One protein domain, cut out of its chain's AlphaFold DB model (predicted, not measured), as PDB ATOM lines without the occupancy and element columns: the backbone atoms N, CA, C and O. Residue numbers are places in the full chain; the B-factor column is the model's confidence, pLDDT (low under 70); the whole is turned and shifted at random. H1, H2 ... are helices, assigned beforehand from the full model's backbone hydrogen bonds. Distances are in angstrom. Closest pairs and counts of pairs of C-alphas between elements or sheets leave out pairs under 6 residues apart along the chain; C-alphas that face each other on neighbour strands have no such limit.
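AT A GLANCE: This is residues 8 to 178 of the 523 residues of an uncharacterized protein of Pocillopora damicornis (UniProt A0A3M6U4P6). A long rod has a bundle of three helices, H1, H4 and H6, running up and down at one end, each against the one before, and the helical hairpin of H2 and H3 at the other. The 171 printed residues, all helix in class, have six named helices, H1 to H6 in order, and are extended: radius of gyration of the C-alphas 30.7 A, spans 101 by 27 by 26 A.

IN THESE COORDINATES: H1, residues 13 to 45, spans 44.1 A from (150.572, 178.391, 144.368), with a kink of 27 degrees near residue 26. H4 is residues 119 to 144, H5 147 to 150, and H6 152 to 177, ending at (110.814, 174.591, 149.801). H2 is residues 52 to 78, and H3, residues 83 to 112, spans 44.1 A.

HOW THE PARTS SIT: H1, with residues 25 to 40 alone, touches H4, opposite ways at a shallow tilt of 19 degrees; the closest C-alphas, Gly 33 and Cys 120, are 4.6 A apart. H4 touches H6, opposite ways at 36 degrees, only just steep; the closest C-alphas are Phe 132 and Val 165, 5.1 A. H5 touches H6 only at the corner. H2, with residues 70 to 78 alone, touches H3; the closest C-alphas are Ala 77 and Ala 89, 5.1 A. Every O i to N i+4 pair is within hydrogen-bond range in H2, H3, H4 and H6, and 28 of 29 in H1; H5 is too short for one.

THE WHOLE: The C-alphas farthest apart, Lys 81 and Thr 149, are 101.2 A apart. The printed part has no cut and no long link. Of its residues 53 have pLDDT under 70, among them 29 to 57 and 104 to 121.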
ATOM      1  N   ASP A   8     153.222 170.151 141.805       65.75
ATOM      2  CA  ASP A   8     153.776 169.894 143.141       65.75
ATOM      3  C   ASP A   8     155.144 170.581 143.375       65.75
ATOM      4  O   ASP A   8     155.562 170.741 144.522       65.75
ATOM      5  N   GLU A   9     155.808 171.076 142.322       71.00
ATOM      6  CA  GLU A   9     157.029 171.897 142.417       71.00
ATOM      7  C   GLU A   9     156.779 173.326 142.957       71.00
ATOM      8  O   GLU A   9     157.723 174.009 143.357       71.00
ATOM      9  N   TYR A  10     155.519 173.783 143.022       70.44
ATOM     10  CA  TYR A  10     155.146 175.153 143.408       70.44
ATOM     11  C   TYR A  10     154.200 175.201 144.630       70.44
ATOM     12  O   TYR A  10     153.042 175.616 144.516       70.44
ATOM     13  N   PRO A  11     154.675 174.851 145.843       67.25
ATOM     14  CA  PRO A  11     153.827 174.708 147.035       67.25
ATOM     15  C   PRO A  11     153.119 176.001 147.480       67.25
ATOM     16  O   PRO A  11     152.088 175.938 148.148       67.25
ATOM     17  N   SER A  12     153.624 177.179 147.098       72.00
ATOM     18  CA  SER A  12     152.997 178.479 147.382       72.00
ATOM     19  C   SER A  12     151.799 178.806 146.484       72.00
ATOM     20  O   SER A  12     150.963 179.625 146.866       72.00
ATOM     21  N   VAL A  13     151.677 178.165 145.316       72.25
ATOM     22  CA  VAL A  13     150.572 178.391 144.368       72.25
ATOM     23  C   VAL A  13     149.293 177.700 144.850       72.25
ATOM     24  O   VAL A  13     148.204 178.254 144.699       72.25
ATOM     25  N   MET A  14     149.420 176.548 145.516       66.00
ATOM     26  CA  MET A  14     148.296 175.742 146.013       66.00
ATOM     27  C   MET A  14     147.330 176.515 146.933       66.00
ATOM     28  O   MET A  14     146.146 176.608 146.593       66.00
ATOM     29  N   PRO A  15     147.774 177.119 148.061       72.81
ATOM     30  CA  PRO A  15     146.872 177.876 148.926       72.81
ATOM     31  C   PRO A  15     146.323 179.119 148.222       72.81
ATOM     32  O   PRO A  15     145.208 179.532 148.524       72.81
ATOM     33  N   LEU A  16     147.069 179.701 147.279       76.19
ATOM     34  CA  LEU A  16     146.683 180.913 146.559       76.19
ATOM     35  C   LEU A  16     145.513 180.648 145.600       76.19
ATOM     36  O   LEU A  16     144.511 181.353 145.665       76.19
ATOM     37  N   VAL A  17     145.598 179.599 144.775       76.75
ATOM     38  CA  VAL A  17     144.535 179.214 143.827       76.75
ATOM     39  C   VAL A  17     143.273 178.763 144.564       76.75
ATOM     40  O   VAL A  17     142.180 179.218 144.229       76.75
ATOM     41  N   ILE A  18     143.415 177.932 145.603       73.31
ATOM     42  CA  ILE A  18     142.276 177.470 146.412       73.31
ATOM     43  C   ILE A  18     141.620 178.657 147.131       73.31
ATOM     44  O   ILE A  18     140.401 178.810 147.063       73.31
ATOM     45  N   SER A  19     142.407 179.541 147.757       76.00
ATOM     46  CA  SER A  19     141.865 180.734 148.421       76.00
ATOM     47  C   SER A  19     141.179 181.669 147.430       76.00
ATOM     48  O   SER A  19     140.120 182.190 147.747       76.00
ATOM     49  N   LEU A  20     141.725 181.859 146.224       79.06
ATOM     50  CA  LEU A  20     141.105 182.707 145.205       79.06
ATOM     51  C   LEU A  20     139.767 182.124 144.721       79.06
ATOM     52  O   LEU A  20     138.795 182.865 144.609       79.06
ATOM     53  N   ALA A  21     139.690 180.807 144.496       74.25
ATOM     54  CA  ALA A  21     138.456 180.125 144.109       74.25
ATOM     55  C   ALA A  21     137.383 180.194 145.214       74.25
ATOM     56  O   ALA A  21     136.244 180.576 144.944       74.25
ATOM     57  N   VAL A  22     137.755 179.906 146.468       74.88
ATOM     58  CA  VAL A  22     136.871 180.026 147.641       74.88
ATOM     59  C   VAL A  22     136.406 181.473 147.829       74.88
ATOM     60  O   VAL A  22     135.213 181.719 148.010       74.88
ATOM     61  N   CYS A  23     137.322 182.440 147.741       73.62
ATOM     62  CA  CYS A  23     137.002 183.859 147.841       73.62
ATOM     63  C   CYS A  23     136.053 184.295 146.728       73.62
ATOM     64  O   CYS A  23     135.052 184.917 147.040       73.62
ATOM     65  N   LEU A  24     136.286 183.949 145.460       76.06
ATOM     66  CA  LEU A  24     135.355 184.295 144.379       76.06
ATOM     67  C   LEU A  24     133.972 183.667 144.602       76.06
ATOM     68  O   LEU A  24     132.960 184.352 144.459       76.06
ATOM     69  N   GLN A  25     133.913 182.406 145.030       73.94
ATOM     70  CA  GLN A  25     132.648 181.705 145.239       73.94
ATOM     71  C   GLN A  25     131.845 182.198 146.453       73.94
ATOM     72  O   GLN A  25     130.620 182.113 146.443       73.94
ATOM     73  N   ILE A  26     132.498 182.712 147.496       72.00
ATOM     74  CA  ILE A  26     131.814 183.270 148.673       72.00
ATOM     75  C   ILE A  26     131.562 184.770 148.487       72.00
ATOM     76  O   ILE A  26     130.460 185.248 148.745       72.00
ATOM     77  N   LEU A  27     132.551 185.525 148.002       71.50
ATOM     78  CA  LEU A  27     132.444 186.970 147.824       71.50
ATOM     79  C   LEU A  27     131.465 187.344 146.715       71.50
ATOM     80  O   LEU A  27     130.782 188.335 146.895       71.50
ATOM     81  N   VAL A  28     131.333 186.606 145.606       73.62
ATOM     82  CA  VAL A  28     130.376 187.005 144.553       73.62
ATOM     83  C   VAL A  28     128.918 186.937 145.049       73.62
ATOM     84  O   VAL A  28     128.245 187.968 144.986       73.62
ATOM     85  N   PRO A  29     128.416 185.827 145.634       68.94
ATOM     86  CA  PRO A  29     127.079 185.792 146.232       68.94
ATOM     87  C   PRO A  29     126.924 186.750 147.418       68.94
ATOM     88  O   PRO A  29     125.876 187.380 147.544       68.94
ATOM     89  N   CYS A  30     127.951 186.911 148.264       67.69
ATOM     90  CA  CYS A  30     127.897 187.854 149.382       67.69
ATOM     91  C   CYS A  30     127.888 189.317 148.920       67.69
ATOM     92  O   CYS A  30     127.145 190.106 149.480       67.69
ATOM     93  N   LEU A  31     128.656 189.706 147.900       69.94
ATOM     94  CA  LEU A  31     128.671 191.070 147.365       69.94
ATOM     95  C   LEU A  31     127.380 191.380 146.609       69.94
ATOM     96  O   LEU A  31     126.838 192.464 146.788       69.94
ATOM     97  N   LEU A  32     126.848 190.433 145.830       69.44
ATOM     98  CA  LEU A  32     125.542 190.581 145.183       69.44
ATOM     99  C   LEU A  32     124.421 190.682 146.227       69.44
ATOM    100  O   LEU A  32     123.633 191.621 146.177       69.44
ATOM    101  N   GLY A  33     124.401 189.782 147.215       64.81
ATOM    102  CA  GLY A  33     123.438 189.795 148.317       64.81
ATOM    103  C   GLY A  33     123.557 191.030 149.214       64.81
ATOM    104  O   GLY A  33     122.541 191.588 149.610       64.81
ATOM    105  N   CYS A  34     124.768 191.523 149.486       66.00
ATOM    106  CA  CYS A  34     124.982 192.777 150.208       66.00
ATOM    107  C   CYS A  34     124.606 193.995 149.364       66.00
ATOM    108  O   CYS A  34     124.050 194.935 149.916       66.00
ATOM    109  N   TYR A  35     124.848 193.997 148.051       67.88
ATOM    110  CA  TYR A  35     124.450 195.093 147.166       67.88
ATOM    111  C   TYR A  35     122.927 195.184 147.046       67.88
ATOM    112  O   TYR A  35     122.358 196.248 147.283       67.88
ATOM    113  N   THR A  36     122.234 194.076 146.766       61.03
ATOM    114  CA  THR A  36     120.765 194.080 146.718       61.03
ATOM    115  C   THR A  36     120.142 194.231 148.095       61.03
ATOM    116  O   THR A  36     119.109 194.882 148.217       61.03
ATOM    117  N   GLY A  37     120.796 193.710 149.135       60.44
ATOM    118  CA  GLY A  37     120.439 193.933 150.530       60.44
ATOM    119  C   GLY A  37     120.496 195.415 150.869       60.44
ATOM    120  O   GLY A  37     119.498 195.965 151.306       60.44
ATOM    121  N   TYR A  38     121.602 196.088 150.554       60.59
ATOM    122  CA  TYR A  38     121.799 197.526 150.734       60.59
ATOM    123  C   TYR A  38     120.820 198.368 149.906       60.59
ATOM    124  O   TYR A  38     120.227 199.296 150.442       60.59
ATOM    125  N   VAL A  39     120.556 198.019 148.643       60.19
ATOM    126  CA  VAL A  39     119.531 198.698 147.825       60.19
ATOM    127  C   VAL A  39     118.129 198.498 148.414       60.19
ATOM    128  O   VAL A  39     117.358 199.454 148.487       60.19
ATOM    129  N   SER A  40     117.802 197.294 148.895       54.97
ATOM    130  CA  SER A  40     116.534 197.029 149.588       54.97
ATOM    131  C   SER A  40     116.457 197.729 150.949       54.97
ATOM    132  O   SER A  40     115.390 198.205 151.312       54.97
ATOM    133  N   LEU A  41     117.581 197.888 151.652       52.09
ATOM    134  CA  LEU A  41     117.693 198.579 152.937       52.09
ATOM    135  C   LEU A  41     117.666 200.101 152.773       52.09
ATOM    136  O   LEU A  41     117.166 200.775 153.654       52.09
ATOM    137  N   ILE A  42     118.130 200.660 151.653       55.78
ATOM    138  CA  ILE A  42     117.908 202.074 151.311       55.78
ATOM    139  C   ILE A  42     116.434 202.286 150.961       55.78
ATOM    140  O   ILE A  42     115.806 203.211 151.468       55.78
ATOM    141  N   ARG A  43     115.859 201.405 150.129       48.75
ATOM    142  CA  ARG A  43     114.452 201.481 149.708       48.75
ATOM    143  C   ARG A  43     113.472 201.250 150.862       48.75
ATOM    144  O   ARG A  43     112.396 201.827 150.849       48.75
ATOM    145  N   SER A  44     113.850 200.426 151.835       43.19
ATOM    146  CA  SER A  44     113.120 200.199 153.081       43.19
ATOM    147  C   SER A  44     113.564 201.149 154.197       43.19
ATOM    148  O   SER A  44     112.878 201.239 155.202       43.19
ATOM    149  N   GLY A  45     114.694 201.843 154.073       37.88
ATOM    150  CA  GLY A  45     115.308 202.666 155.125       37.88
ATOM    151  C   GLY A  45     114.674 204.043 155.277       37.88
ATOM    152  O   GLY A  45     114.789 204.653 156.335       37.88
ATOM    153  N   SER A  46     113.918 204.493 154.273       42.75
ATOM    154  CA  SER A  46     112.914 205.544 154.467       42.75
ATOM    155  C   SER A  46     111.805 205.118 155.440       42.75
ATOM    156  O   SER A  46     111.166 205.977 156.052       42.75
ATOM    157  N   ASP A  47     111.598 203.804 155.597       41.00
ATOM    158  CA  ASP A  47     110.406 203.226 156.211       41.00
ATOM    159  C   ASP A  47     110.711 202.480 157.538       41.00
ATOM    160  O   ASP A  47     109.882 202.472 158.447       41.00
ATOM    161  N   PHE A  48     111.907 201.900 157.703       35.53
ATOM    162  CA  PHE A  48     112.192 200.843 158.692       35.53
ATOM    163  C   PHE A  48     112.502 201.307 160.127       35.53
ATOM    164  O   PHE A  48     112.379 200.514 161.055       35.53
ATOM    165  N   GLU A  49     112.896 202.565 160.346       38.88
ATOM    166  CA  GLU A  49     113.368 203.027 161.669       38.88
ATOM    167  C   GLU A  49     112.305 203.778 162.492       38.88
ATOM    168  O   GLU A  49     112.603 204.402 163.509       38.88
ATOM    169  N   ARG A  50     111.039 203.741 162.061       42.09
ATOM    170  CA  ARG A  50     109.946 204.469 162.719       42.09
ATOM    171  C   ARG A  50     108.862 203.491 163.195       42.09
ATOM    172  O   ARG A  50     108.460 202.636 162.406       42.09
ATOM    173  N   PRO A  51     108.403 203.573 164.465       43.56
ATOM    174  CA  PRO A  51     107.394 202.662 165.015       43.56
ATOM    175  C   PRO A  51     106.138 202.567 164.144       43.56
ATOM    176  O   PRO A  51     105.805 203.517 163.442       43.56
ATOM    177  N   LEU A  52     105.381 201.468 164.245       46.34
ATOM    178  CA  LEU A  52     104.105 201.320 163.523       46.34
ATOM    179  C   LEU A  52     103.157 202.512 163.794       46.34
ATOM    180  O   LEU A  52     102.550 203.062 162.875       46.34
ATOM    181  N   ASP A  53     103.152 202.965 165.052       48.06
ATOM    182  CA  ASP A  53     102.480 204.164 165.563       48.06
ATOM    183  C   ASP A  53     102.922 205.461 164.849       48.06
ATOM    184  O   ASP A  53     102.096 206.321 164.571       48.06
ATOM    185  N   TYR A  54     104.182 205.595 164.415       57.34
ATOM    186  CA  TYR A  54     104.634 206.774 163.664       57.34
ATOM    187  C   TYR A  54     103.913 206.921 162.317       57.34
ATOM    188  O   TYR A  54     103.472 208.017 161.980       57.34
ATOM    189  N   TYR A  55     103.762 205.840 161.544       55.94
ATOM    190  CA  TYR A  55     103.035 205.889 160.264       55.94
ATOM    191  C   TYR A  55     101.529 206.047 160.455       55.94
ATOM    192  O   TYR A  55     100.827 206.523 159.561       55.94
ATOM    193  N   GLU A  56     101.012 205.656 161.615       58.12
ATOM    194  CA  GLU A  56      99.632 205.922 161.993       58.12
ATOM    195  C   GLU A  56      99.430 207.393 162.385       58.12
ATOM    196  O   GLU A  56      98.498 208.030 161.896       58.12
ATOM    197  N   GLN A  57     100.339 207.971 163.175       69.69
ATOM    198  CA  GLN A  57     100.360 209.392 163.528       69.69
ATOM    199  C   GLN A  57     100.603 210.295 162.316       69.69
ATOM    200  O   GLN A  57      99.963 211.338 162.206       69.69
ATOM    201  N   LEU A  58     101.481 209.907 161.385       71.88
ATOM    202  CA  LEU A  58     101.730 210.665 160.159       71.88
ATOM    203  C   LEU A  58     100.472 210.698 159.281       71.88
ATOM    204  O   LEU A  58     100.032 211.780 158.908       71.88
ATOM    205  N   ARG A  59      99.816 209.546 159.063       69.12
ATOM    206  CA  ARG A  59      98.530 209.482 158.343       69.12
ATOM    207  C   ARG A  59      97.393 210.202 159.075       69.12
ATOM    208  O   ARG A  59      96.507 210.747 158.426       69.12
ATOM    209  N   LYS A  60      97.391 210.233 160.415       74.81
ATOM    210  CA  LYS A  60      96.450 211.053 161.204       74.81
ATOM    211  C   LYS A  60      96.693 212.551 160.973       74.81
ATOM    212  O   LYS A  60      95.733 213.258 160.703       74.81
ATOM    213  N   LYS A  61      97.950 213.013 160.976       78.56
ATOM    214  CA  LYS A  61      98.300 214.413 160.672       78.56
ATOM    215  C   LYS A  61      97.981 214.809 159.231       78.56
ATOM    216  O   LYS A  61      97.429 215.879 159.023       78.56
ATOM    217  N   GLU A  62      98.275 213.958 158.248       79.00
ATOM    218  CA  GLU A  62      97.921 214.230 156.847       79.00
ATOM    219  C   GLU A  62      96.402 214.278 156.630       79.00
ATOM    220  O   GLU A  62      95.940 215.114 155.858       79.00
ATOM    221  N   ARG A  63      95.614 213.438 157.324       74.94
ATOM    222  CA  ARG A  63      94.143 213.541 157.322       74.94
ATOM    223  C   ARG A  63      93.653 214.836 157.963       74.94
ATOM    224  O   ARG A  63      92.891 215.547 157.328       74.94
ATOM    225  N   GLN A  64      94.146 215.186 159.149       80.25
ATOM    226  CA  GLN A  64      93.783 216.438 159.829       80.25
ATOM    227  C   GLN A  64      94.124 217.674 158.986       80.25
ATOM    228  O   GLN A  64      93.303 218.573 158.841       80.25
ATOM    229  N   GLN A  65      95.309 217.705 158.372       84.62
ATOM    230  CA  GLN A  65      95.716 218.806 157.498       84.62
ATOM    231  C   GLN A  65      94.858 218.878 156.224       84.62
ATOM    232  O   GLN A  65      94.532 219.971 155.764       84.62
ATOM    233  N   PHE A  66      94.461 217.729 155.669       82.50
ATOM    234  CA  PHE A  66      93.517 217.678 154.555       82.50
ATOM    235  C   PHE A  66      92.126 218.181 154.968       82.50
ATOM    236  O   PHE A  66      91.571 219.021 154.269       82.50
ATOM    237  N   GLU A  67      91.592 217.748 156.113       78.56
ATOM    238  CA  GLU A  67      90.312 218.210 156.672       78.56
ATOM    239  C   GLU A  67      90.300 219.730 156.923       78.56
ATOM    240  O   GLU A  67      89.361 220.409 156.509       78.56
ATOM    241  N   GLU A  68      91.369 220.296 157.497       85.44
ATOM    242  CA  GLU A  68      91.516 221.750 157.664       85.44
ATOM    243  C   GLU A  68      91.535 222.505 156.324       85.44
ATOM    244  O   GLU A  68      90.927 223.570 156.193       85.44
ATOM    245  N   ASP A  69      92.245 221.991 155.316       83.94
ATOM    246  CA  ASP A  69      92.289 222.616 153.989       83.94
ATOM    247  C   ASP A  69      90.964 222.449 153.225       83.94
ATOM    248  O   ASP A  69      90.590 223.336 152.452       83.94
ATOM    249  N   GLN A  70      90.208 221.376 153.477       80.56
ATOM    250  CA  GLN A  70      88.835 221.231 152.990       80.56
ATOM    251  C   GLN A  70      87.889 222.238 153.654       80.56
ATOM    252  O   GLN A  70      87.096 222.873 152.958       80.56
ATOM    253  N   GLU A  71      87.999 222.470 154.966       80.38
ATOM    254  CA  GLU A  71      87.187 223.484 155.646       80.38
ATOM    255  C   GLU A  71      87.490 224.904 155.132       80.38
ATOM    256  O   GLU A  71      86.561 225.665 154.856       80.38
ATOM    257  N   LYS A  72      88.764 225.246 154.884       83.81
ATOM    258  CA  LYS A  72      89.149 226.527 154.256       83.81
ATOM    259  C   LYS A  72      88.550 226.686 152.852       83.81
ATOM    260  O   LYS A  72      88.071 227.770 152.513       83.81
ATOM    261  N   ARG A  73      88.536 225.623 152.035       80.44
ATOM    262  CA  ARG A  73      87.903 225.628 150.698       80.44
ATOM    263  C   ARG A  73      86.384 225.791 150.781       80.44
ATOM    264  O   ARG A  73      85.824 226.584 150.029       80.44
ATOM    265  N   LEU A  74      85.728 225.124 151.731       77.88
ATOM    266  CA  LEU A  74      84.294 225.284 151.997       77.88
ATOM    267  C   LEU A  74      83.946 226.703 152.473       77.88
ATOM    268  O   LEU A  74      82.953 227.268 152.022       77.88
ATOM    269  N   GLN A  75      84.774 227.318 153.325       80.94
ATOM    270  CA  GLN A  75      84.604 228.717 153.735       80.94
ATOM    271  C   GLN A  75      84.811 229.689 152.560       80.94
ATOM    272  O   GLN A  75      84.032 230.629 152.408       80.94
ATOM    273  N   LYS A  76      85.802 229.438 151.686       79.75
ATOM    274  CA  LYS A  76      86.001 230.189 150.434       79.75
ATOM    275  C   LYS A  76      84.747 230.115 149.553       79.75
ATOM    276  O   LYS A  76      84.240 231.165 149.167       79.75
ATOM    277  N   ALA A  77      84.201 228.917 149.322       75.50
ATOM    278  CA  ALA A  77      82.959 228.715 148.572       75.50
ATOM    279  C   ALA A  77      81.761 229.444 149.213       75.50
ATOM    280  O   ALA A  77      81.055 230.181 148.535       75.50
ATOM    281  N   ALA A  78      81.581 229.338 150.534       75.62
ATOM    282  CA  ALA A  78      80.512 230.030 151.263       75.62
ATOM    283  C   ALA A  78      80.646 231.571 151.261       75.62
ATOM    284  O   ALA A  78      79.669 232.273 151.515       75.62
ATOM    285  N   SER A  79      81.842 232.102 150.983       79.44
ATOM    286  CA  SER A  79      82.113 233.543 150.867       79.44
ATOM    287  C   SER A  79      81.984 234.102 149.441       79.44
ATOM    288  O   SER A  79      82.112 235.316 149.251       79.44
ATOM    289  N   ALA A  80      81.742 233.241 148.445       80.19
ATOM    290  CA  ALA A  80      81.599 233.632 147.046       80.19
ATOM    291  C   ALA A  80      80.397 234.571 146.850       80.19
ATOM    292  O   ALA A  80      79.305 234.331 147.366       80.19
ATOM    293  N   LYS A  81      80.598 235.661 146.100       78.06
ATOM    294  CA  LYS A  81      79.551 236.667 145.830       78.06
ATOM    295  C   LYS A  81      78.871 236.492 144.475       78.06
ATOM    296  O   LYS A  81      77.776 237.017 144.294       78.06
ATOM    297  N   ASN A  82      79.509 235.773 143.552       85.94
ATOM    298  CA  ASN A  82      78.995 235.485 142.218       85.94
ATOM    299  C   ASN A  82      78.866 233.971 142.017       85.94
ATOM    300  O   ASN A  82      79.604 233.196 142.625       85.94
ATOM    301  N   GLN A  83      77.972 233.564 141.114       79.25
ATOM    302  CA  GLN A  83      77.758 232.151 140.791       79.25
ATOM    303  C   GLN A  83      79.015 231.496 140.191       79.25
ATOM    304  O   GLN A  83      79.365 230.391 140.583       79.25
ATOM    305  N   GLU A  84      79.750 232.200 139.323       81.50
ATOM    306  CA  GLU A  84      80.995 231.693 138.718       81.50
ATOM    307  C   GLU A  84      82.096 231.439 139.769       81.50
ATOM    308  O   GLU A  84      82.785 230.420 139.710       81.50
ATOM    309  N   ASP A  85      82.219 232.316 140.776       77.81
ATOM    310  CA  ASP A  85      83.168 232.146 141.891       77.81
ATOM    311  C   ASP A  85      82.803 230.930 142.767       77.81
ATOM    312  O   ASP A  85      83.685 230.244 143.294       77.81
ATOM    313  N   LEU A  86      81.500 230.663 142.930       80.81
ATOM    314  CA  LEU A  86      80.981 229.510 143.667       80.81
ATOM    315  C   LEU A  86      81.242 228.209 142.900       80.81
ATOM    316  O   LEU A  86      81.793 227.268 143.472       80.81
ATOM    317  N   ASP A  87      80.906 228.173 141.610       79.62
ATOM    318  CA  ASP A  87      81.093 227.004 140.749       79.62
ATOM    319  C   ASP A  87      82.590 226.645 140.634       79.62
ATOM    320  O   ASP A  87      82.959 225.475 140.771       79.62
ATOM    321  N   GLN A  88      83.481 227.645 140.511       85.12
ATOM    322  CA  GLN A  88      84.932 227.425 140.557       85.12
ATOM    323  C   GLN A  88      85.387 226.851 141.911       85.12
ATOM    324  O   GLN A  88      86.183 225.911 141.944       85.12
ATOM    325  N   ALA A  89      84.900 227.383 143.037       76.88
ATOM    326  CA  ALA A  89      85.284 226.893 144.362       76.88
ATOM    327  C   ALA A  89      84.790 225.455 144.625       76.88
ATOM    328  O   ALA A  89      85.500 224.667 145.254       76.88
ATOM    329  N   VAL A  90      83.614 225.088 144.104       79.69
ATOM    330  CA  VAL A  90      83.089 223.712 144.137       79.69
ATOM    331  C   VAL A  90      83.930 222.777 143.262       79.69
ATOM    332  O   VAL A  90      84.236 221.660 143.685       79.69
ATOM    333  N   GLN A  91      84.374 223.224 142.085       82.94
ATOM    334  CA  GLN A  91      85.247 222.431 141.217       82.94
ATOM    335  C   GLN A  91      86.643 222.216 141.839       82.94
ATOM    336  O   GLN A  91      87.146 221.091 141.843       82.94
ATOM    337  N   GLU A  92      87.240 223.256 142.440       81.12
ATOM    338  CA  GLU A  92      88.494 223.157 143.210       81.12
ATOM    339  C   GLU A  92      88.372 222.173 144.391       81.12
ATOM    340  O   GLU A  92      89.305 221.413 144.665       81.12
ATOM    341  N   TYR A  93      87.223 222.157 145.079       78.00
ATOM    342  CA  TYR A  93      86.921 221.210 146.157       78.00
ATOM    343  C   TYR A  93      86.863 219.762 145.642       78.00
ATOM    344  O   TYR A  93      87.585 218.899 146.146       78.00
ATOM    345  N   GLN A  94      86.061 219.499 144.604       76.81
ATOM    346  CA  GLN A  94      85.895 218.158 144.028       76.81
ATOM    347  C   GLN A  94      87.216 217.586 143.502       76.81
ATOM    348  O   GLN A  94      87.548 216.433 143.778       76.81
ATOM    349  N   GLN A  95      88.003 218.399 142.792       84.38
ATOM    350  CA  GLN A  95      89.284 217.962 142.243       84.38
ATOM    351  C   GLN A  95      90.297 217.619 143.347       84.38
ATOM    352  O   GLN A  95      91.012 216.627 143.230       84.38
ATOM    353  N   ALA A  96      90.312 218.368 144.455       76.62
ATOM    354  CA  ALA A  96      91.185 218.076 145.591       76.62
ATOM    355  C   ALA A  96      90.799 216.798 146.360       76.62
ATOM    356  O   ALA A  96      91.672 216.176 146.965       76.62
ATOM    357  N   VAL A  97      89.521 216.399 146.354       78.62
ATOM    358  CA  VAL A  97      89.086 215.106 146.915       78.62
ATOM    359  C   VAL A  97      89.575 213.949 146.043       78.62
ATOM    360  O   VAL A  97      90.194 213.023 146.562       78.62
ATOM    361  N   LEU A  98      89.393 214.042 144.722       77.62
ATOM    362  CA  LEU A  98      89.839 213.012 143.776       77.62
ATOM    363  C   LEU A  98      91.366 212.807 143.798       77.62
ATOM    364  O   LEU A  98      91.825 211.667 143.842       77.62
ATOM    365  N   ASP A  99      92.154 213.889 143.841       81.00
ATOM    366  CA  ASP A  99      93.621 213.817 143.967       81.00
ATOM    367  C   ASP A  99      94.059 213.118 145.270       81.00
ATOM    368  O   ASP A  99      95.053 212.384 145.292       81.00
ATOM    369  N   TYR A 100      93.321 213.319 146.367       75.44
ATOM    370  CA  TYR A 100      93.617 212.706 147.664       75.44
ATOM    371  C   TYR A 100      93.267 211.213 147.691       75.44
ATOM    372  O   TYR A 100      94.081 210.403 148.145       75.44
ATOM    373  N   GLU A 101      92.116 210.827 147.135       72.12
ATOM    374  CA  GLU A 101      91.753 209.419 146.932       72.12
ATOM    375  C   GLU A 101      92.772 208.702 146.029       72.12
ATOM    376  O   GLU A 101      93.219 207.596 146.347       72.12
ATOM    377  N   GLU A 102      93.218 209.338 144.937       75.00
ATOM    378  CA  GLU A 102      94.235 208.745 144.066       75.00
ATOM    379  C   GLU A 102      95.592 208.609 144.775       75.00
ATOM    380  O   GLU A 102      96.273 207.593 144.602       75.00
ATOM    381  N   LYS A 103      95.977 209.585 145.615       76.00
ATOM    382  CA  LYS A 103      97.189 209.505 146.448       76.00
ATOM    383  C   LYS A 103      97.130 208.295 147.387       76.00
ATOM    384  O   LYS A 103      98.090 207.525 147.397       76.00
ATOM    385  N   ILE A 104      96.023 208.091 148.109       68.88
ATOM    386  CA  ILE A 104      95.844 206.946 149.023       68.88
ATOM    387  C   ILE A 104      96.019 205.625 148.265       68.88
ATOM    388  O   ILE A 104      96.904 204.836 148.599       68.88
ATOM    389  N   VAL A 105      95.274 205.427 147.171       66.06
ATOM    390  CA  VAL A 105      95.341 204.197 146.357       66.06
ATOM    391  C   VAL A 105      96.746 203.969 145.777       66.06
ATOM    392  O   VAL A 105      97.190 202.828 145.610       66.06
ATOM    393  N   ARG A 106      97.474 205.041 145.445       66.62
ATOM    394  CA  ARG A 106      98.853 204.969 144.939       66.62
ATOM    395  C   ARG A 106      99.850 204.591 146.041       66.62
ATOM    396  O   ARG A 106     100.789 203.839 145.771       66.62
ATOM    397  N   GLU A 107      99.661 205.082 147.263       61.66
ATOM    398  CA  GLU A 107     100.504 204.765 148.420       61.66
ATOM    399  C   GLU A 107     100.263 203.351 148.954       61.66
ATOM    400  O   GLU A 107     101.232 202.648 149.243       61.66
ATOM    401  N   GLU A 108      99.017 202.877 148.979       56.09
ATOM    402  CA  GLU A 108      98.684 201.498 149.353       56.09
ATOM    403  C   GLU A 108      99.346 200.496 148.405       56.09
ATOM    404  O   GLU A 108     100.159 199.683 148.858       56.09
ATOM    405  N   LYS A 109      99.158 200.660 147.086       53.78
ATOM    406  CA  LYS A 109      99.842 199.859 146.052       53.78
ATOM    407  C   LYS A 109     101.366 199.868 146.193       53.78
ATOM    408  O   LYS A 109     102.026 198.853 145.959       53.78
ATOM    409  N   LYS A 110     101.951 201.012 146.567       49.69
ATOM    410  CA  LYS A 110     103.398 201.147 146.791       49.69
ATOM    411  C   LYS A 110     103.844 200.415 148.063       49.69
ATOM    412  O   LYS A 110     104.917 199.809 148.057       49.69
ATOM    413  N   SER A 111     103.035 200.437 149.123       46.53
ATOM    414  CA  SER A 111     103.307 199.731 150.379       46.53
ATOM    415  C   SER A 111     103.239 198.208 150.205       46.53
ATOM    416  O   SER A 111     104.122 197.493 150.677       46.53
ATOM    417  N   GLU A 112     102.262 197.710 149.444       47.53
ATOM    418  CA  GLU A 112     102.083 196.282 149.164       47.53
ATOM    419  C   GLU A 112     103.210 195.737 148.286       47.53
ATOM    420  O   GLU A 112     103.858 194.755 148.649       47.53
ATOM    421  N   GLY A 113     103.544 196.447 147.200       40.44
ATOM    422  CA  GLY A 113     104.670 196.100 146.325       40.44
ATOM    423  C   GLY A 113     106.051 196.166 146.994       40.44
ATOM    424  O   GLY A 113     107.034 195.742 146.390       40.44
ATOM    425  N   THR A 114     106.149 196.680 148.225       39.00
ATOM    426  CA  THR A 114     107.407 196.777 148.990       39.00
ATOM    427  C   THR A 114     107.500 195.734 150.120       39.00
ATOM    428  O   THR A 114     108.580 195.525 150.665       39.00
ATOM    429  N   ARG A 115     106.419 194.998 150.436       39.31
ATOM    430  CA  ARG A 115     106.426 193.922 151.455       39.31
ATOM    431  C   ARG A 115     106.970 192.573 150.964       39.31
ATOM    432  O   ARG A 115     107.155 191.664 151.772       39.31
ATOM    433  N   HIS A 116     107.228 192.411 149.666       45.06
ATOM    434  CA  HIS A 116     107.662 191.132 149.099       45.06
ATOM    435  C   HIS A 116     109.181 190.919 149.170       45.06
ATOM    436  O   HIS A 116     109.935 191.538 148.429       45.06
ATOM    437  N   ILE A 117     109.562 189.980 150.046       46.72
ATOM    438  CA  ILE A 117     110.753 189.106 150.046       46.72
ATOM    439  C   ILE A 117     112.114 189.757 149.735       46.72
ATOM    440  O   ILE A 117     112.383 190.234 148.639       46.72
ATOM    441  N   CYS A 118     113.049 189.597 150.679       47.84
ATOM    442  CA  CYS A 118     114.468 189.930 150.529       47.84
ATOM    443  C   CYS A 118     115.055 189.374 149.202       47.84
ATOM    444  O   CYS A 118     115.287 188.161 149.109       47.84
ATOM    445  N   PRO A 119     115.345 190.222 148.183       58.75
ATOM    446  CA  PRO A 119     115.728 189.768 146.834       58.75
ATOM    447  C   PRO A 119     117.006 188.915 146.804       58.75
ATOM    448  O   PRO A 119     117.251 188.129 145.888       58.75
ATOM    449  N   CYS A 120     117.810 189.067 147.853       60.84
ATOM    450  CA  CYS A 120     119.079 188.403 148.094       60.84
ATOM    451  C   CYS A 120     118.953 186.872 148.117       60.84
ATOM    452  O   CYS A 120     119.835 186.195 147.603       60.84
ATOM    453  N   ALA A 121     117.867 186.315 148.671       65.19
ATOM    454  CA  ALA A 121     117.699 184.860 148.776       65.19
ATOM    455  C   ALA A 121     117.590 184.197 147.391       65.19
ATOM    456  O   ALA A 121     118.269 183.206 147.114       65.19
ATOM    457  N   GLY A 122     116.814 184.808 146.488       71.25
ATOM    458  CA  GLY A 122     116.716 184.373 145.097       71.25
ATOM    459  C   GLY A 122     118.054 184.501 144.366       71.25
ATOM    460  O   GLY A 122     118.530 183.535 143.777       71.25
ATOM    461  N   LEU A 123     118.718 185.655 144.457       76.56
ATOM    462  CA  LEU A 123     120.017 185.869 143.802       76.56
ATOM    463  C   LEU A 123     121.108 184.907 144.295       76.56
ATOM    464  O   LEU A 123     121.898 184.419 143.487       76.56
ATOM    465  N   VAL A 124     121.130 184.569 145.587       78.44
ATOM    466  CA  VAL A 124     122.037 183.547 146.129       78.44
ATOM    467  C   VAL A 124     121.690 182.158 145.578       78.44
ATOM    468  O   VAL A 124     122.593 181.464 145.117       78.44
ATOM    469  N   SER A 125     120.407 181.771 145.531       83.31
ATOM    470  CA  SER A 125     119.951 180.515 144.899       83.31
ATOM    471  C   SER A 125     120.354 180.431 143.416       83.31
ATOM    472  O   SER A 125     120.858 179.399 142.961       83.31
ATOM    473  N   MET A 126     120.245 181.539 142.677       84.50
ATOM    474  CA  MET A 126     120.694 181.648 141.285       84.50
ATOM    475  C   MET A 126     122.205 181.411 141.173       84.50
ATOM    476  O   MET A 126     122.640 180.544 140.417       84.50
ATOM    477  N   CYS A 127     123.012 182.123 141.968       83.81
ATOM    478  CA  CYS A 127     124.470 181.971 141.970       83.81
ATOM    479  C   CYS A 127     124.914 180.549 142.346       83.81
ATOM    480  O   CYS A 127     125.831 180.008 141.725       83.81
ATOM    481  N   MET A 128     124.253 179.921 143.325       85.88
ATOM    482  CA  MET A 128     124.521 178.535 143.730       85.88
ATOM    483  C   MET A 128     124.152 177.533 142.630       85.88
ATOM    484  O   MET A 128     124.899 176.583 142.407       85.88
ATOM    485  N   SER A 129     123.071 177.777 141.882       87.50
ATOM    486  CA  SER A 129     122.675 176.942 140.738       87.50
ATOM    487  C   SER A 129     123.712 177.003 139.604       87.50
ATOM    488  O   SER A 129     124.140 175.968 139.103       87.50
ATOM    489  N   PHE A 130     124.199 178.196 139.233       86.75
ATOM    490  CA  PHE A 130     125.290 178.318 138.249       86.75
ATOM    491  C   PHE A 130     126.594 177.684 138.746       86.75
ATOM    492  O   PHE A 130     127.268 176.972 138.001       86.75
ATOM    493  N   SER A 131     126.921 177.898 140.021       88.38
ATOM    494  CA  SER A 131     128.091 177.307 140.669       88.38
ATOM    495  C   SER A 131     128.080 175.777 140.634       88.38
ATOM    496  O   SER A 131     129.116 175.174 140.365       88.38
ATOM    497  N   PHE A 132     126.921 175.151 140.862       91.12
ATOM    498  CA  PHE A 132     126.751 173.701 140.775       91.12
ATOM    499  C   PHE A 132     127.195 173.168 139.406       91.12
ATOM    500  O   PHE A 132     128.017 172.255 139.347       91.12
ATOM    501  N   TYR A 133     126.726 173.773 138.306       89.75
ATOM    502  CA  TYR A 133     127.110 173.339 136.959       89.75
ATOM    503  C   TYR A 133     128.594 173.567 136.662       89.75
ATOM    504  O   TYR A 133     129.219 172.699 136.061       89.75
ATOM    505  N   LEU A 134     129.183 174.684 137.103       89.38
ATOM    506  CA  LEU A 134     130.616 174.941 136.909       89.38
ATOM    507  C   LEU A 134     131.485 173.875 137.594       89.38
ATOM    508  O   LEU A 134     132.404 173.343 136.970       89.38
ATOM    509  N   TRP A 135     131.163 173.501 138.836       89.81
ATOM    510  CA  TRP A 135     131.875 172.425 139.534       89.81
ATOM    511  C   TRP A 135     131.572 171.037 138.962       89.81
ATOM    512  O   TRP A 135     132.476 170.208 138.893       89.81
ATOM    513  N   LEU A 136     130.348 170.788 138.487       91.00
ATOM    514  CA  LEU A 136     129.996 169.539 137.810       91.00
ATOM    515  C   LEU A 136     130.779 169.370 136.497       91.00
ATOM    516  O   LEU A 136     131.357 168.310 136.268       91.00
ATOM    517  N   PHE A 137     130.866 170.412 135.663       90.56
ATOM    518  CA  PHE A 137     131.683 170.393 134.447       90.56
ATOM    519  C   PHE A 137     133.176 170.243 134.757       90.56
ATOM    520  O   PHE A 137     133.865 169.518 134.041       90.56
ATOM    521  N   PHE A 138     133.675 170.860 135.835       88.50
ATOM    522  CA  PHE A 138     135.047 170.650 136.297       88.50
ATOM    523  C   PHE A 138     135.299 169.190 136.706       88.50
ATOM    524  O   PHE A 138     136.282 168.604 136.261       88.50
ATOM    525  N   LEU A 139     134.397 168.570 137.479       89.19
ATOM    526  CA  LEU A 139     134.501 167.157 137.862       89.19
ATOM    527  C   LEU A 139     134.484 166.229 136.641       89.19
ATOM    528  O   LEU A 139     135.390 165.413 136.490       89.19
ATOM    529  N   VAL A 140     133.502 166.386 135.746       91.06
ATOM    530  CA  VAL A 140     133.400 165.591 134.508       91.06
ATOM    531  C   VAL A 140     134.641 165.783 133.631       91.06
ATOM    532  O   VAL A 140     135.179 164.807 133.112       91.06
ATOM    533  N   GLY A 141     135.138 167.017 133.512       88.00
ATOM    534  CA  GLY A 141     136.388 167.320 132.819       88.00
ATOM    535  C   GLY A 141     137.581 166.585 133.430       88.00
ATOM    536  O   GLY A 141     138.315 165.924 132.703       88.00
ATOM    537  N   CYS A 142     137.741 166.635 134.757       85.62
ATOM    538  CA  CYS A 142     138.831 165.965 135.465       85.62
ATOM    539  C   CYS A 142     138.812 164.434 135.343       85.62
ATOM    540  O   CYS A 142     139.892 163.842 135.320       85.62
ATOM    541  N   GLU A 143     137.636 163.802 135.269       86.12
ATOM    542  CA  GLU A 143     137.533 162.366 134.966       86.12
ATOM    543  C   GLU A 143     137.946 162.075 133.517       86.12
ATOM    544  O   GLU A 143     138.774 161.199 133.281       86.12
ATOM    545  N   MET A 144     137.432 162.845 132.548       86.19
ATOM    546  CA  MET A 144     137.698 162.644 131.115       86.19
ATOM    547  C   MET A 144     139.174 162.822 130.729       86.19
ATOM    548  O   MET A 144     139.654 162.169 129.806       86.19
ATOM    549  N   THR A 145     139.901 163.711 131.409       84.12
ATOM    550  CA  THR A 145     141.322 163.998 131.133       84.12
ATOM    551  C   THR A 145     142.286 163.335 132.118       84.12
ATOM    552  O   THR A 145     143.495 163.546 132.014       84.12
ATOM    553  N   HIS A 146     141.784 162.565 133.091       80.06
ATOM    554  CA  HIS A 146     142.562 162.027 134.213       80.06
ATOM    555  C   HIS A 146     143.440 163.091 134.914       80.06
ATOM    556  O   HIS A 146     144.598 162.843 135.259       80.06
ATOM    557  N   CYS A 147     142.887 164.290 135.160       70.56
ATOM    558  CA  CYS A 147     143.610 165.430 135.755       70.56
ATOM    559  C   CYS A 147     144.314 165.108 137.087       70.56
ATOM    560  O   CYS A 147     145.302 165.751 137.430       70.56
ATOM    561  N   THR A 148     143.845 164.109 137.839       67.19
ATOM    562  CA  THR A 148     144.460 163.670 139.105       67.19
ATOM    563  C   THR A 148     145.896 163.163 138.958       67.19
ATOM    564  O   THR A 148     146.625 163.133 139.943       67.19
ATOM    565  N   THR A 149     146.325 162.792 137.750       70.25
ATOM    566  CA  THR A 149     147.695 162.334 137.462       70.25
ATOM    567  C   THR A 149     148.709 163.493 137.392       70.25
ATOM    568  O   THR A 149     149.912 163.254 137.391       70.25
ATOM    569  N   TYR A 150     148.249 164.752 137.362       69.75
ATOM    570  CA  TYR A 150     149.081 165.954 137.176       69.75
ATOM    571  C   TYR A 150     149.498 166.656 138.490       69.75
ATOM    572  O   TYR A 150     149.988 167.787 138.457       69.75
ATOM    573  N   GLY A 151     149.299 166.003 139.642       75.69
ATOM    574  CA  GLY A 151     149.784 166.446 140.957       75.69
ATOM    575  C   GLY A 151     148.698 166.556 142.032       75.69
ATOM    576  O   GLY A 151     147.495 166.502 141.749       75.69
ATOM    577  N   SER A 152     149.126 166.757 143.283       78.25
ATOM    578  CA  SER A 152     148.239 166.895 144.456       78.25
ATOM    579  C   SER A 152     147.202 168.024 144.300       78.25
ATOM    580  O   SER A 152     146.069 167.896 144.772       78.25
ATOM    581  N   VAL A 153     147.567 169.054 143.520       77.75
ATOM    582  CA  VAL A 153     146.716 170.086 142.893       77.75
ATOM    583  C   VAL A 153     145.277 169.653 142.625       77.75
ATOM    584  O   VAL A 153     144.310 169.979 143.324       77.75
ATOM    585  N   PHE A 154     145.148 168.888 141.547       79.75
ATOM    586  CA  PHE A 154     143.866 168.502 140.976       79.75
ATOM    587  C   PHE A 154     143.105 167.523 141.872       79.75
ATOM    588  O   PHE A 154     141.878 167.506 141.839       79.75
ATOM    589  N   TYR A 155     143.801 166.763 142.721       82.62
ATOM    590  CA  TYR A 155     143.167 165.891 143.705       82.62
ATOM    591  C   TYR A 155     142.439 166.688 144.801       82.62
ATOM    592  O   TYR A 155     141.256 166.451 145.050       82.62
ATOM    593  N   VAL A 156     143.093 167.691 145.402       82.94
ATOM    594  CA  VAL A 156     142.458 168.563 146.409       82.94
ATOM    595  C   VAL A 156     141.330 169.389 145.783       82.94
ATOM    596  O   VAL A 156     140.245 169.479 146.360       82.94
ATOM    597  N   MET A 157     141.533 169.921 144.572       83.06
ATOM    598  CA  MET A 157     140.487 170.645 143.838       83.06
ATOM    599  C   MET A 157     139.287 169.756 143.480       83.06
ATOM    600  O   MET A 157     138.155 170.222 143.566       83.06
ATOM    601  N   LYS A 158     139.492 168.474 143.141       85.19
ATOM    602  CA  LYS A 158     138.411 167.498 142.905       85.19
ATOM    603  C   LYS A 158     137.606 167.214 144.179       85.19
ATOM    604  O   LYS A 158     136.379 167.167 144.117       85.19
ATOM    605  N   ILE A 159     138.263 167.073 145.334       87.50
ATOM    606  CA  ILE A 159     137.567 166.933 146.626       87.50
ATOM    607  C   ILE A 159     136.738 168.188 146.916       87.50
ATOM    608  O   ILE A 159     135.553 168.078 147.224       87.50
ATOM    609  N   PHE A 160     137.331 169.376 146.768       86.50
ATOM    610  CA  PHE A 160     136.629 170.641 146.978       86.50
ATOM    611  C   PHE A 160     135.421 170.790 146.039       86.50
ATOM    612  O   PHE A 160     134.324 171.083 146.504       86.50
ATOM    613  N   ALA A 161     135.587 170.496 144.749       88.44
ATOM    614  CA  ALA A 161     134.510 170.504 143.764       88.44
ATOM    615  C   ALA A 161     133.350 169.571 144.155       88.44
ATOM    616  O   ALA A 161     132.194 169.980 144.104       88.44
ATOM    617  N   SER A 162     133.653 168.349 144.609       89.25
ATOM    618  CA  SER A 162     132.648 167.388 145.089       89.25
ATOM    619  C   SER A 162     131.866 167.915 146.302       89.25
ATOM    620  O   SER A 162     130.635 167.855 146.330       89.25
ATOM    621  N   VAL A 163     132.561 168.524 147.272       90.38
ATOM    622  CA  VAL A 163     131.922 169.178 148.428       90.38
ATOM    623  C   VAL A 163     131.037 170.344 147.979       90.38
ATOM    624  O   VAL A 163     129.896 170.451 148.427       90.38
ATOM    625  N   MET A 164     131.517 171.194 147.066       87.81
ATOM    626  CA  MET A 164     130.763 172.352 146.576       87.81
ATOM    627  C   MET A 164     129.517 171.957 145.780       87.81
ATOM    628  O   MET A 164     128.473 172.573 145.971       87.81
ATOM    629  N   VAL A 165     129.578 170.903 144.958       91.56
ATOM    630  CA  VAL A 165     128.403 170.329 144.273       91.56
ATOM    631  C   VAL A 165     127.331 169.917 145.289       91.56
ATOM    632  O   VAL A 165     126.171 170.302 145.139       91.56
ATOM    633  N   GLY A 166     127.715 169.221 146.365       90.19
ATOM    634  CA  GLY A 166     126.793 168.847 147.444       90.19
ATOM    635  C   GLY A 166     126.206 170.053 148.189       90.19
ATOM    636  O   GLY A 166     124.991 170.141 148.367       90.19
ATOM    637  N   VAL A 167     127.045 171.016 148.587       88.62
ATOM    638  CA  VAL A 167     126.614 172.217 149.325       88.62
ATOM    639  C   VAL A 167     125.683 173.096 148.485       88.62
ATOM    640  O   VAL A 167     124.627 173.500 148.974       88.62
ATOM    641  N   CYS A 168     126.017 173.358 147.217       89.12
ATOM    642  CA  CYS A 168     125.153 174.114 146.310       89.12
ATOM    643  C   CYS A 168     123.794 173.419 146.130       89.12
ATOM    644  O   CYS A 168     122.763 174.088 146.221       89.12
ATOM    645  N   ALA A 169     123.775 172.091 145.962       89.12
ATOM    646  CA  ALA A 169     122.534 171.336 145.817       89.12
ATOM    647  C   ALA A 169     121.633 171.433 147.062       89.12
ATOM    648  O   ALA A 169     120.436 171.680 146.925       89.12
ATOM    649  N   VAL A 170     122.198 171.304 148.271       88.56
ATOM    650  CA  VAL A 170     121.447 171.446 149.535       88.56
ATOM    651  C   VAL A 170     120.875 172.857 149.696       88.56
ATOM    652  O   VAL A 170     119.712 172.996 150.069       88.56
ATOM    653  N   ILE A 171     121.640 173.907 149.378       86.00
ATOM    654  CA  ILE A 171     121.162 175.297 149.488       86.00
ATOM    655  C   ILE A 171     119.995 175.559 148.525       86.00
ATOM    656  O   ILE A 171     118.985 176.134 148.934       86.00
ATOM    657  N   VAL A 172     120.094 175.105 147.270       87.81
ATOM    658  CA  VAL A 172     119.013 175.263 146.279       87.81
ATOM    659  C   VAL A 172     117.787 174.422 146.648       87.81
ATOM    660  O   VAL A 172     116.662 174.888 146.468       87.81
ATOM    661  N   LEU A 173     117.966 173.222 147.215       87.44
ATOM    662  CA  LEU A 173     116.863 172.411 147.744       87.44
ATOM    663  C   LEU A 173     116.139 173.126 148.891       87.44
ATOM    664  O   LEU A 173     114.919 173.262 148.832       87.44
ATOM    665  N   LEU A 174     116.871 173.632 149.890       85.69
ATOM    666  CA  LEU A 174     116.297 174.367 151.024       85.69
ATOM    667  C   LEU A 174     115.522 175.606 150.564       85.69
ATOM    668  O   LEU A 174     114.383 175.798 150.979       85.69
ATOM    669  N   GLU A 175     116.088 176.411 149.664       86.94
ATOM    670  CA  GLU A 175     115.396 177.575 149.098       86.94
ATOM    671  C   GLU A 175     114.166 177.173 148.263       86.94
ATOM    672  O   GLU A 175     113.145 177.860 148.292       86.94
ATOM    673  N   SER A 176     114.202 176.014 147.598       85.62
ATOM    674  CA  SER A 176     113.079 175.510 146.802       85.62
ATOM    675  C   SER A 176     111.837 175.140 147.616       85.62
ATOM    676  O   SER A 176     110.749 175.171 147.040       85.62
ATOM    677  N   PHE A 177     111.964 174.826 148.913       80.88
ATOM    678  CA  PHE A 177     110.814 174.591 149.801       80.88
ATOM    679  C   PHE A 177     110.030 175.872 150.121       80.88
ATOM    680  O   PHE A 177     108.822 175.797 150.348       80.88
ATOM    681  N   TYR A 178     110.701 177.028 150.120       76.69
ATOM    682  CA  TYR A 178     110.135 178.329 150.500       76.69
ATOM    683  C   TYR A 178     109.845 179.246 149.296       76.69
ATOM    684  O   TYR A 178     109.553 180.428 149.482       76.69
TER     685      TYR A 178